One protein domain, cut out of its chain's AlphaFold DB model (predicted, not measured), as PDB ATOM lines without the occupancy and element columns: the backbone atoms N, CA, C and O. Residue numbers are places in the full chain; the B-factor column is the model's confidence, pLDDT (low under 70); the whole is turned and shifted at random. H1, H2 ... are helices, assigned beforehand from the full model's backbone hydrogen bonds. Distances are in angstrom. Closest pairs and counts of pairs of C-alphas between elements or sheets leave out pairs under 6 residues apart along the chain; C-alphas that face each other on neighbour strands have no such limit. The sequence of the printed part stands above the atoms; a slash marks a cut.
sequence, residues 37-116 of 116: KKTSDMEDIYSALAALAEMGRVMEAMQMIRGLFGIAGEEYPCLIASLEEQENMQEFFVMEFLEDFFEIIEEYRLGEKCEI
ATOM      1  N   LYS A  37     110.166 155.171  50.606       74.81
ATOM      2  CA  LYS A  37     109.162 155.615  49.608       74.81
ATOM      3  C   LYS A  37     107.718 155.148  49.837       74.81
ATOM      4  O   LYS A  37     106.845 155.583  49.088       74.81
ATOM      5  N   LYS A  38     107.461 154.252  50.792       83.88
ATOM      6  CA  LYS A  38     106.140 153.716  51.122       83.88
ATOM      7  C   LYS A  38     105.988 153.569  52.627       83.88
ATOM      8  O   LYS A  38     106.866 153.010  53.280       83.88
ATOM      9  N   THR A  39     104.821 153.945  53.137       85.75
ATOM     10  CA  THR A  39     104.443 153.727  54.539       85.75
ATOM     11  C   THR A  39     104.480 152.246  54.934       85.75
ATOM     12  O   THR A  39     104.918 151.931  56.035       85.75
ATOM     13  N   SER A  40     104.145 151.321  54.023       89.38
ATOM     14  CA  SER A  40     104.197 149.870  54.284       89.38
ATOM     15  C   SER A  40     105.579 149.371  54.710       89.38
ATOM     16  O   SER A  40     105.693 148.482  55.542       89.38
ATOM     17  N   ASP A  41     106.640 149.961  54.162       91.50
ATOM     18  CA  ASP A  41     108.006 149.538  54.464       91.50
ATOM     19  C   ASP A  41     108.397 149.975  55.894       91.50
ATOM     20  O   ASP A  41     109.161 149.289  56.573       91.50
ATOM     21  N   MET A  42     107.824 151.082  56.387       91.81
ATOM     22  CA  MET A  42     107.945 151.512  57.787       91.81
ATOM     23  C   MET A  42     107.114 150.631  58.726       91.81
ATOM     24  O   MET A  42     107.591 150.275  59.802       91.81
ATOM     25  N   GLU A  43     105.903 150.245  58.315       93.44
ATOM     26  CA  GLU A  43     105.039 149.314  59.060       93.44
ATOM     27  C   GLU A  43     105.707 147.937  59.239       93.44
ATOM     28  O   GLU A  43     105.614 147.338  60.314       93.44
ATOM     29  N   ASP A  44     106.434 147.458  58.225       95.12
ATOM     30  CA  ASP A  44     107.208 146.213  58.290       95.12
ATOM     31  C   ASP A  44     108.378 146.320  59.287       95.12
ATOM     32  O   ASP A  44     108.618 145.396  60.073       95.12
ATOM     33  N   ILE A  45     109.088 147.458  59.303       95.38
ATOM     34  CA  ILE A  45     110.158 147.735  60.278       95.38
ATOM     35  C   ILE A  45     109.591 147.777  61.699       95.38
ATOM     36  O   ILE A  45     110.133 147.117  62.591       95.38
ATOM     37  N   TYR A  46     108.496 148.514  61.903       96.50
ATOM     38  CA  TYR A  46     107.799 148.583  63.185       96.50
ATOM     39  C   TYR A  46     107.373 147.189  63.657       96.50
ATOM     40  O   TYR A  46     107.684 146.798  64.778       96.50
ATOM     41  N   SER A  47     106.743 146.398  62.783       97.50
ATOM     42  CA  SER A  47     106.275 145.048  63.120       97.50
ATOM     43  C   SER A  47     107.419 144.125  63.545       97.50
ATOM     44  O   SER A  47     107.274 143.345  64.486       97.50
ATOM     45  N   ALA A  48     108.579 144.221  62.888       97.94
ATOM     46  CA  ALA A  48     109.760 143.453  63.262       97.94
ATOM     47  C   ALA A  48     110.337 143.881  64.625       97.94
ATOM     48  O   ALA A  48     110.681 143.015  65.431       97.94
ATOM     49  N   LEU A  49     110.405 145.186  64.909       97.81
ATOM     50  CA  LEU A  49     110.841 145.698  66.214       97.81
ATOM     51  C   LEU A  49     109.868 145.309  67.336       97.81
ATOM     52  O   LEU A  49     110.306 144.825  68.380       97.81
ATOM     53  N   ALA A  50     108.561 145.453  67.102       97.81
ATOM     54  CA  ALA A  50     107.518 145.087  68.055       97.81
ATOM     55  C   ALA A  50     107.592 143.596  68.405       97.81
ATOM     56  O   ALA A  50     107.613 143.237  69.580       97.81
ATOM     57  N   ALA A  51     107.757 142.725  67.404       98.38
ATOM     58  CA  ALA A  51     107.907 141.290  67.630       98.38
ATOM     59  C   ALA A  51     109.149 140.944  68.473       98.38
ATOM     60  O   ALA A  51     109.096 140.036  69.302       98.38
ATOM     61  N   LEU A  52     110.272 141.649  68.287       98.25
ATOM     62  CA  LEU A  52     111.454 141.458  69.133       98.25
ATOM     63  C   LEU A  52     111.161 141.853  70.581       98.25
ATOM     64  O   LEU A  52     111.489 141.099  71.498       98.25
ATOM     65  N   ALA A  53     110.513 142.997  70.783       95.88
ATOM     66  CA  ALA A  53     110.205 143.499  72.111       95.88
ATOM     67  C   ALA A  53     109.189 142.607  72.852       95.88
ATOM     68  O   ALA A  53     109.433 142.226  73.994       95.88
ATOM     69  N   GLU A  54     108.124 142.160  72.180       96.50
ATOM     70  CA  GLU A  54     107.133 141.216  72.725       96.50
ATOM     71  C   GLU A  54     107.746 139.864  73.125       96.50
ATOM     72  O   GLU A  54     107.301 139.222  74.076       96.50
ATOM     73  N   MET A  55     108.791 139.424  72.416       96.94
ATOM     74  CA  MET A  55     109.540 138.206  72.745       96.94
ATOM     75  C   MET A  55     110.582 138.411  73.860       96.94
ATOM     76  O   MET A  55     111.334 137.481  74.156       96.94
ATOM     77  N   GLY A  56     110.673 139.606  74.451       95.19
ATOM     78  CA  GLY A  56     111.697 139.954  75.439       95.19
ATOM     79  C   GLY A  56     113.110 140.038  74.851       95.19
ATOM     80  O   GLY A  56     114.095 140.009  75.585       95.19
ATOM     81  N   ARG A  57     113.244 140.135  73.522       96.94
ATOM     82  CA  ARG A  57     114.524 140.242  72.800       96.94
ATOM     83  C   ARG A  57     114.961 141.702  72.687       96.94
ATOM     84  O   ARG A  57     115.209 142.220  71.598       96.94
ATOM     85  N   VAL A  58     115.016 142.371  73.840       95.56
ATOM     86  CA  VAL A  58     115.273 143.817  73.968       95.56
ATOM     87  C   VAL A  58     116.633 144.192  73.375       95.56
ATOM     88  O   VAL A  58     116.737 145.164  72.630       95.56
ATOM     89  N   MET A  59     117.668 143.382  73.615       94.31
ATOM     90  CA  MET A  59     119.000 143.618  73.047       94.31
ATOM     91  C   MET A  59     119.005 143.553  71.519       94.31
ATOM     92  O   MET A  59     119.670 144.357  70.868       94.31
ATOM     93  N   GLU A  60     118.274 142.616  70.920       97.12
ATOM     94  CA  GLU A  60     118.156 142.534  69.468       97.12
ATOM     95  C   GLU A  60     117.333 143.688  68.890       97.12
ATOM     96  O   GLU A  60     117.682 144.187  67.821       97.12
ATOM     97  N   ALA A  61     116.310 144.165  69.606       97.56
ATOM     98  CA  ALA A  61     115.594 145.383  69.234       97.56
ATOM     99  C   ALA A  61     116.537 146.601  69.238       97.56
ATOM    100  O   ALA A  61     116.615 147.318  68.242       97.56
ATOM    101  N   MET A  62     117.354 146.775  70.285       96.50
ATOM    102  CA  MET A  62     118.376 147.834  70.358       96.50
ATOM    103  C   MET A  62     119.392 147.746  69.210       96.50
ATOM    104  O   MET A  62     119.707 148.746  68.562       96.50
ATOM    105  N   GLN A  63     119.870 146.539  68.895       96.12
ATOM    106  CA  GLN A  63     120.780 146.315  67.770       96.12
ATOM    107  C   GLN A  63     120.134 146.641  66.422       96.12
ATOM    108  O   GLN A  63     120.811 147.165  65.535       96.12
ATOM    109  N   MET A  64     118.842 146.345  66.262       97.56
ATOM    110  CA  MET A  64     118.083 146.704  65.071       97.56
ATOM    111  C   MET A  64     117.925 148.224  64.960       97.56
ATOM    112  O   MET A  64     118.224 148.761  63.897       97.56
ATOM    113  N   ILE A  65     117.581 148.927  66.048       97.12
ATOM    114  CA  ILE A  65     117.543 150.402  66.096       97.12
ATOM    115  C   ILE A  65     118.901 150.978  65.679       97.12
ATOM    116  O   ILE A  65     118.975 151.811  64.778       97.12
ATOM    117  N   ARG A  66     120.005 150.479  66.247       97.12
ATOM    118  CA  ARG A  66     121.362 150.878  65.842       97.12
ATOM    119  C   ARG A  66     121.633 150.623  64.356       97.12
ATOM    120  O   ARG A  66     122.260 151.445  63.690       97.12
ATOM    121  N   GLY A  67     121.172 149.491  63.828       96.94
ATOM    122  CA  GLY A  67     121.269 149.162  62.406       96.94
ATOM    123  C   GLY A  67     120.501 150.144  61.521       96.94
ATOM    124  O   GLY A  67     121.017 150.553  60.483       96.94
ATOM    125  N   LEU A  68     119.311 150.568  61.953       96.50
ATOM    126  CA  LEU A  68     118.498 151.562  61.255       96.50
ATOM    127  C   LEU A  68     119.198 152.925  61.189       96.50
ATOM    128  O   LEU A  68     119.209 153.523  60.115       96.50
ATOM    129  N   PHE A  69     119.855 153.374  62.267       96.69
ATOM    130  CA  PHE A  69     120.711 154.572  62.229       96.69
ATOM    131  C   PHE A  69     121.798 154.453  61.153       96.69
ATOM    132  O   PHE A  69     121.955 155.345  60.321       96.69
ATOM    133  N   GLY A  70     122.481 153.307  61.092       96.25
ATOM    134  CA  GLY A  70     123.484 153.049  60.058       96.25
ATOM    135  C   GLY A  70     122.916 153.057  58.632       96.25
ATOM    136  O   GLY A  70     123.550 153.598  57.728       96.25
ATOM    137  N   ILE A  71     121.719 152.498  58.421       94.69
ATOM    138  CA  ILE A  71     121.021 152.523  57.121       94.69
ATOM    139  C   ILE A  71     120.641 153.955  56.730       94.69
ATOM    140  O   ILE A  71     120.819 154.332  55.574       94.69
ATOM    141  N   ALA A  72     120.181 154.754  57.694       94.31
ATOM    142  CA  ALA A  72     119.868 156.169  57.519       94.31
ATOM    143  C   ALA A  72     121.111 157.049  57.268       94.31
ATOM    144  O   ALA A  72     120.972 158.229  56.948       94.31
ATOM    145  N   GLY A  73     122.323 156.491  57.388       94.25
ATOM    146  CA  GLY A  73     123.578 157.234  57.266       94.25
ATOM    147  C   GLY A  73     123.871 158.134  58.468       94.25
ATOM    148  O   GLY A  73     124.670 159.060  58.349       94.25
ATOM    149  N   GLU A  74     123.229 157.869  59.604       94.50
ATOM    150  CA  GLU A  74     123.352 158.637  60.838       94.50
ATOM    151  C   GLU A  74     124.263 157.915  61.839       94.50
ATOM    152  O   GLU A  74     124.328 156.683  61.899       94.50
ATOM    153  N   GLU A  75     124.983 158.689  62.654       94.56
ATOM    154  CA  GLU A  75     125.738 158.123  63.772       94.56
ATOM    155  C   GLU A  75     124.782 157.607  64.848       94.56
ATOM    156  O   GLU A  75     123.762 158.230  65.152       94.56
ATOM    157  N   TYR A  76     125.131 156.477  65.466       94.56
ATOM    158  CA  TYR A  76     124.348 155.961  66.578       94.56
ATOM    159  C   TYR A  76     124.525 156.866  67.809       94.56
ATOM    160  O   TYR A  76     125.661 157.044  68.261       94.56
ATOM    161  N   PRO A  77     123.448 157.437  68.375       94.00
ATOM    162  CA  PRO A  77     123.579 158.416  69.443       94.00
ATOM    163  C   PRO A  77     124.233 157.845  70.705       94.00
ATOM    164  O   PRO A  77     123.751 156.870  71.283       94.00
ATOM    165  N   CYS A  78     125.278 158.515  71.203       91.50
ATOM    166  CA  CYS A  78     125.972 158.121  72.436       91.50
ATOM    167  C   CYS A  78     125.034 158.024  73.648       91.50
ATOM    168  O   CYS A  78     125.254 157.195  74.529       91.50
ATOM    169  N   LEU A  79     123.989 158.861  73.695       90.62
ATOM    170  CA  LEU A  79     122.968 158.799  74.741       90.62
ATOM    171  C   LEU A  79     122.239 157.455  74.738       90.62
ATOM    172  O   LEU A  79     122.132 156.851  75.796       90.62
ATOM    173  N   ILE A  80     121.818 156.959  73.570       92.31
ATOM    174  CA  ILE A  80     121.151 155.656  73.451       92.31
ATOM    175  C   ILE A  80     122.149 154.524  73.723       92.31
ATOM    176  O   ILE A  80     121.840 153.606  74.475       92.31
ATOM    177  N   ALA A  81     123.376 154.626  73.203       91.44
ATOM    178  CA  ALA A  81     124.429 153.643  73.468       91.44
ATOM    179  C   ALA A  81     124.722 153.471  74.969       91.44
ATOM    180  O   ALA A  81     125.026 152.372  75.417       91.44
ATOM    181  N   SER A  82     124.590 154.542  75.756       88.62
ATOM    182  CA  SER A  82     124.799 154.498  77.210       88.62
ATOM    183  C   SER A  82     123.670 153.763  77.950       88.62
ATOM    184  O   SER A  82     123.868 153.317  79.077       88.62
ATOM    185  N   LEU A  83     122.493 153.613  77.328       87.19
ATOM    186  CA  LEU A  83     121.368 152.844  77.875       87.19
ATOM    187  C   LEU A  83     121.587 151.336  77.732       87.19
ATOM    188  O   LEU A  83     121.064 150.572  78.539       87.19
ATOM    189  N   GLU A  84     122.397 150.896  76.761       83.69
ATOM    190  CA  GLU A  84     122.714 149.476  76.528       83.69
ATOM    191  C   GLU A  84     123.431 148.810  77.724       83.69
ATOM    192  O   GLU A  84     123.589 147.593  77.751       83.69
ATOM    193  N   GLU A  85     123.826 149.560  78.753       85.56
ATOM    194  CA  GLU A  85     124.437 149.015  79.970       85.56
ATOM    195  C   GLU A  85     123.417 148.634  81.064       85.56
ATOM    196  O   GLU A  85     123.786 147.949  82.019       85.56
ATOM    197  N   GLN A  86     122.151 149.061  80.949       88.00
ATOM    198  CA  GLN A  86     121.126 148.903  81.992       88.00
ATOM    199  C   GLN A  86     119.837 148.286  81.430       88.00
ATOM    200  O   GLN A  86     119.067 148.958  80.749       88.00
ATOM    201  N   GLU A  87     119.569 147.019  81.753       87.56
ATOM    202  CA  GLU A  87     118.454 146.229  81.192       87.56
ATOM    203  C   GLU A  87     117.080 146.909  81.350       87.56
ATOM    204  O   GLU A  87     116.325 147.020  80.388       87.56
ATOM    205  N   ASN A  88     116.787 147.459  82.531       87.88
ATOM    206  CA  ASN A  88     115.529 148.166  82.800       87.88
ATOM    207  C   ASN A  88     115.368 149.463  81.984       87.88
ATOM    208  O   ASN A  88     114.247 149.843  81.644       87.88
ATOM    209  N   MET A  89     116.469 150.153  81.672       92.31
ATOM    210  CA  MET A  89     116.443 151.347  80.827       92.31
ATOM    211  C   MET A  89     116.290 150.978  79.356       92.31
ATOM    212  O   MET A  89     115.601 151.694  78.639       92.31
ATOM    213  N   GLN A  90     116.896 149.871  78.916       93.19
ATOM    214  CA  GLN A  90     116.730 149.367  77.553       93.19
ATOM    215  C   GLN A  90     115.282 148.981  77.284       93.19
ATOM    216  O   GLN A  90     114.725 149.401  76.277       93.19
ATOM    217  N   GLU A  91     114.671 148.201  78.180       94.12
ATOM    218  CA  GLU A  91     113.290 147.748  78.016       94.12
ATOM    219  C   GLU A  91     112.345 148.946  77.934       94.12
ATOM    220  O   GLU A  91     111.557 149.050  76.997       94.12
ATOM    221  N   PHE A  92     112.492 149.901  78.857       94.81
ATOM    222  CA  PHE A  92     111.694 151.121  78.841       94.81
ATOM    223  C   PHE A  92     111.929 151.944  77.572       94.81
ATOM    224  O   PHE A  92     110.971 152.333  76.918       94.81
ATOM    225  N   PHE A  93     113.185 152.170  77.185       96.12
ATOM    226  CA  PHE A  93     113.507 152.905  75.964       96.12
ATOM    227  C   PHE A  93     112.916 152.242  74.714       96.12
ATOM    228  O   PHE A  93     112.370 152.940  73.873       96.12
ATOM    229  N   VAL A  94     112.994 150.913  74.586       96.94
ATOM    230  CA  VAL A  94     112.430 150.194  73.432       96.94
ATOM    231  C   VAL A  94     110.906 150.320  73.384       96.94
ATOM    232  O   VAL A  94     110.359 150.460  72.293       96.94
ATOM    233  N   MET A  95     110.224 150.295  74.533       96.69
ATOM    234  CA  MET A  95     108.774 150.518  74.593       96.69
ATOM    235  C   MET A  95     108.404 151.931  74.133       96.69
ATOM    236  O   MET A  95     107.596 152.066  73.220       96.69
ATOM    237  N   GLU A  96     109.046 152.962  74.689       97.62
ATOM    238  CA  GLU A  96     108.802 154.357  74.286       97.62
ATOM    239  C   GLU A  96     109.129 154.565  72.801       97.62
ATOM    240  O   GLU A  96     108.361 155.180  72.069       97.62
ATOM    241  N   PHE A  97     110.222 153.967  72.317       97.38
ATOM    242  CA  PHE A  97     110.625 154.064  70.917       97.38
ATOM    243  C   PHE A  97     109.572 153.465  69.986       97.38
ATOM    244  O   PHE A  97     109.293 154.035  68.936       97.38
ATOM    245  N   LEU A  98     108.981 152.324  70.352       97.75
ATOM    246  CA  LEU A  98     107.901 151.705  69.586       97.75
ATOM    247  C   LEU A  98     106.629 152.554  69.589       97.75
ATOM    248  O   LEU A  98     105.999 152.669  68.538       97.75
ATOM    249  N   GLU A  99     106.267 153.136  70.732       97.25
ATOM    250  CA  GLU A  99     105.119 154.042  70.836       97.25
ATOM    251  C   GLU A  99     105.312 155.263  69.929       97.25
ATOM    252  O   GLU A  99     104.495 155.484  69.034       97.25
ATOM    253  N   ASP A 100     106.446 155.961  70.054       97.25
ATOM    254  CA  ASP A 100     106.794 157.104  69.204       97.25
ATOM    255  C   ASP A 100     106.797 156.720  67.713       97.25
ATOM    256  O   ASP A 100     106.296 157.452  66.858       97.25
ATOM    257  N   PHE A 101     107.356 155.553  67.372       95.88
ATOM    258  CA  PHE A 101     107.456 155.101  65.984       95.88
ATOM    259  C   PHE A 101     106.062 154.864  65.404       95.88
ATOM    260  O   PHE A 101     105.770 155.299  64.287       95.88
ATOM    261  N   PHE A 102     105.192 154.194  66.161       95.31
ATOM    262  CA  PHE A 102     103.819 153.939  65.753       95.31
ATOM    263  C   PHE A 102     103.035 155.237  65.546       95.31
ATOM    264  O   PHE A 102     102.376 155.386  64.514       95.31
ATOM    265  N   GLU A 103     103.131 156.179  66.488       94.50
ATOM    266  CA  GLU A 103     102.473 157.484  66.385       94.50
ATOM    267  C   GLU A 103     102.889 158.214  65.106       94.50
ATOM    268  O   GLU A 103     102.035 158.647  64.329       94.50
ATOM    269  N   ILE A 104     104.190 158.254  64.820       91.88
ATOM    270  CA  ILE A 104     104.713 158.922  63.629       91.88
ATOM    271  C   ILE A 104     104.257 158.210  62.344       91.88
ATOM    272  O   ILE A 104     103.837 158.883  61.400       91.88
ATOM    273  N   ILE A 105     104.274 156.867  62.274       91.19
ATOM    274  CA  ILE A 105     103.728 156.146  61.102       91.19
ATOM    275  C   ILE A 105     102.260 156.532  60.873       91.19
ATOM    276  O   ILE A 105     101.851 156.777  59.735       91.19
ATOM    277  N   GLU A 106     101.455 156.568  61.934       90.69
ATOM    278  CA  GLU A 106     100.037 156.910  61.841       90.69
ATOM    279  C   GLU A 106      99.823 158.340  61.331       90.69
ATOM    280  O   GLU A 106      98.946 158.559  60.488       90.69
ATOM    281  N   GLU A 107     100.653 159.297  61.752       88.50
ATOM    282  CA  GLU A 107     100.648 160.659  61.213       88.50
ATOM    283  C   GLU A 107     100.924 160.683  59.702       88.50
ATOM    284  O   GLU A 107     100.150 161.279  58.944       88.50
ATOM    285  N   TYR A 108     101.957 159.971  59.235       83.19
ATOM    286  CA  TYR A 108     102.255 159.852  57.802       83.19
ATOM    287  C   TYR A 108     101.095 159.210  57.029       83.19
ATOM    288  O   TYR A 108     100.688 159.710  55.978       83.19
ATOM    289  N   ARG A 109     100.495 158.147  57.577       83.06
ATOM    290  CA  ARG A 109      99.357 157.447  56.965       83.06
ATOM    291  C   ARG A 109      98.119 158.336  56.838       83.06
ATOM    292  O   ARG A 109      97.353 158.205  55.879       83.06
ATOM    293  N   LEU A 110      97.868 159.201  57.819       82.12
ATOM    294  CA  LEU A 110      96.787 160.186  57.756       82.12
ATOM    295  C   LEU A 110      97.088 161.269  56.713       82.12
ATOM    296  O   LEU A 110      96.185 161.637  55.962       82.12
ATOM    297  N   GLY A 111      98.344 161.711  56.616       74.06
ATOM    298  CA  GLY A 111      98.813 162.633  55.579       74.06
ATOM    299  C   GLY A 111      98.586 162.101  54.161       74.06
ATOM    300  O   GLY A 111      97.961 162.781  53.349       74.06
ATOM    301  N   GLU A 112      98.975 160.852  53.886       67.44
ATOM    302  CA  GLU A 112      98.776 160.202  52.576       67.44
ATOM    303  C   GLU A 112      97.296 160.105  52.168       67.44
ATOM    304  O   GLU A 112      96.959 160.185  50.986       67.44
ATOM    305  N   LYS A 113      96.383 159.953  53.136       60.50
ATOM    306  CA  LYS A 113      94.933 159.899  52.877       60.50
ATOM    307  C   LYS A 113      94.319 161.267  52.571       60.50
ATOM    308  O   LYS A 113      93.232 161.309  51.997       60.50
ATOM    309  N   CYS A 114      94.968 162.363  52.965       52.22
ATOM    310  CA  CYS A 114      94.484 163.728  52.747       52.22
ATOM    311  C   CYS A 114      94.920 164.337  51.404       52.22
ATOM    312  O   CYS A 114      94.331 165.332  50.989       52.22
ATOM    313  N   GLU A 115      95.902 163.753  50.714       51.78
ATOM    314  CA  GLU A 115      96.365 164.204  49.388       51.78
ATOM    315  C   GLU A 115      95.579 163.593  48.203       51.78
ATOM    316  O   GLU A 115      96.042 163.640  47.062       51.78
ATOM    317  N   ILE A 116      94.386 163.030  48.457       43.62
ATOM    318  CA  ILE A 116      93.506 162.401  47.450       43.62
ATOM    319  C   ILE A 116      92.422 163.365  46.955       43.62
ATOM    320  O   ILE A 116      91.686 163.921  47.803       43.62
TER     321      ILE A 116
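Overview. This is residues 37 to 116 of the 116 residues of an uncharacterized protein of Lachnospiraceae bacterium (UniProt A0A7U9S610). One long helix, H4, lies over a helical hairpin of H1 and H2: H1 runs side by side with H4, while H2 splays away from it beyond their contact near the beginnings of both. The short H3 sits beside the beginning of H4, on the way back from H2. The printed part has 80 residues, with four named helices in the order H1, H2, H3, H4 and no named strand; its class is all helix. It is only just compact, close to loose, with a radius of gyration of the C-alphas of 13.7 A, and elongated, spanning 47 by 27 by 16 A.

Along the chain. H1, residues 39 to 54, begins at C-alpha 39 (104.443, 153.727, 54.539) and is 22.2 A long. H2, residues 58 to 71, measures 19.8 A. H3 holds residues 78 to 83. H4, residues 87 to 114, is 41.1 A long and ends at C-alpha 114 (94.484, 163.728, 52.747).

Arrangement. H1 and H2 touch, at a shallow tilt of 27 degrees, opposite ways; their closest C-alphas, of Leu 49 and Ala 61, are 5.6 A apart. H1 also touches H4, at a shallow tilt of 23 degrees, opposite ways, closest at the C-alphas of Thr 39 and Arg 109, 6.8 A. H2 touches H4 with residues 58 to 62 alone, at a steep tilt of 50 degrees, the same way; the closest C-alphas, of Val 58 and Glu 91, are 6.0 A apart. H3 and H4 are close but not clearly touching, with the C-alphas of Leu 83 and Gln 90 closest at 5.8 A. H2 and H3 are near each other, and H1 and H3 are apart. In H1, H2 and H4 every O i to N i+4 pair is within hydrogen-bond range; in H3, 1 of 2.

Size, cuts and confidence. The two C-alphas farthest apart, of Glu 85 and Ile 116, are 46.8 A apart. The printed part has no cut and no long link. The mean pLDDT of the printed part is 90.7, and residues 112 to 116 are under 70.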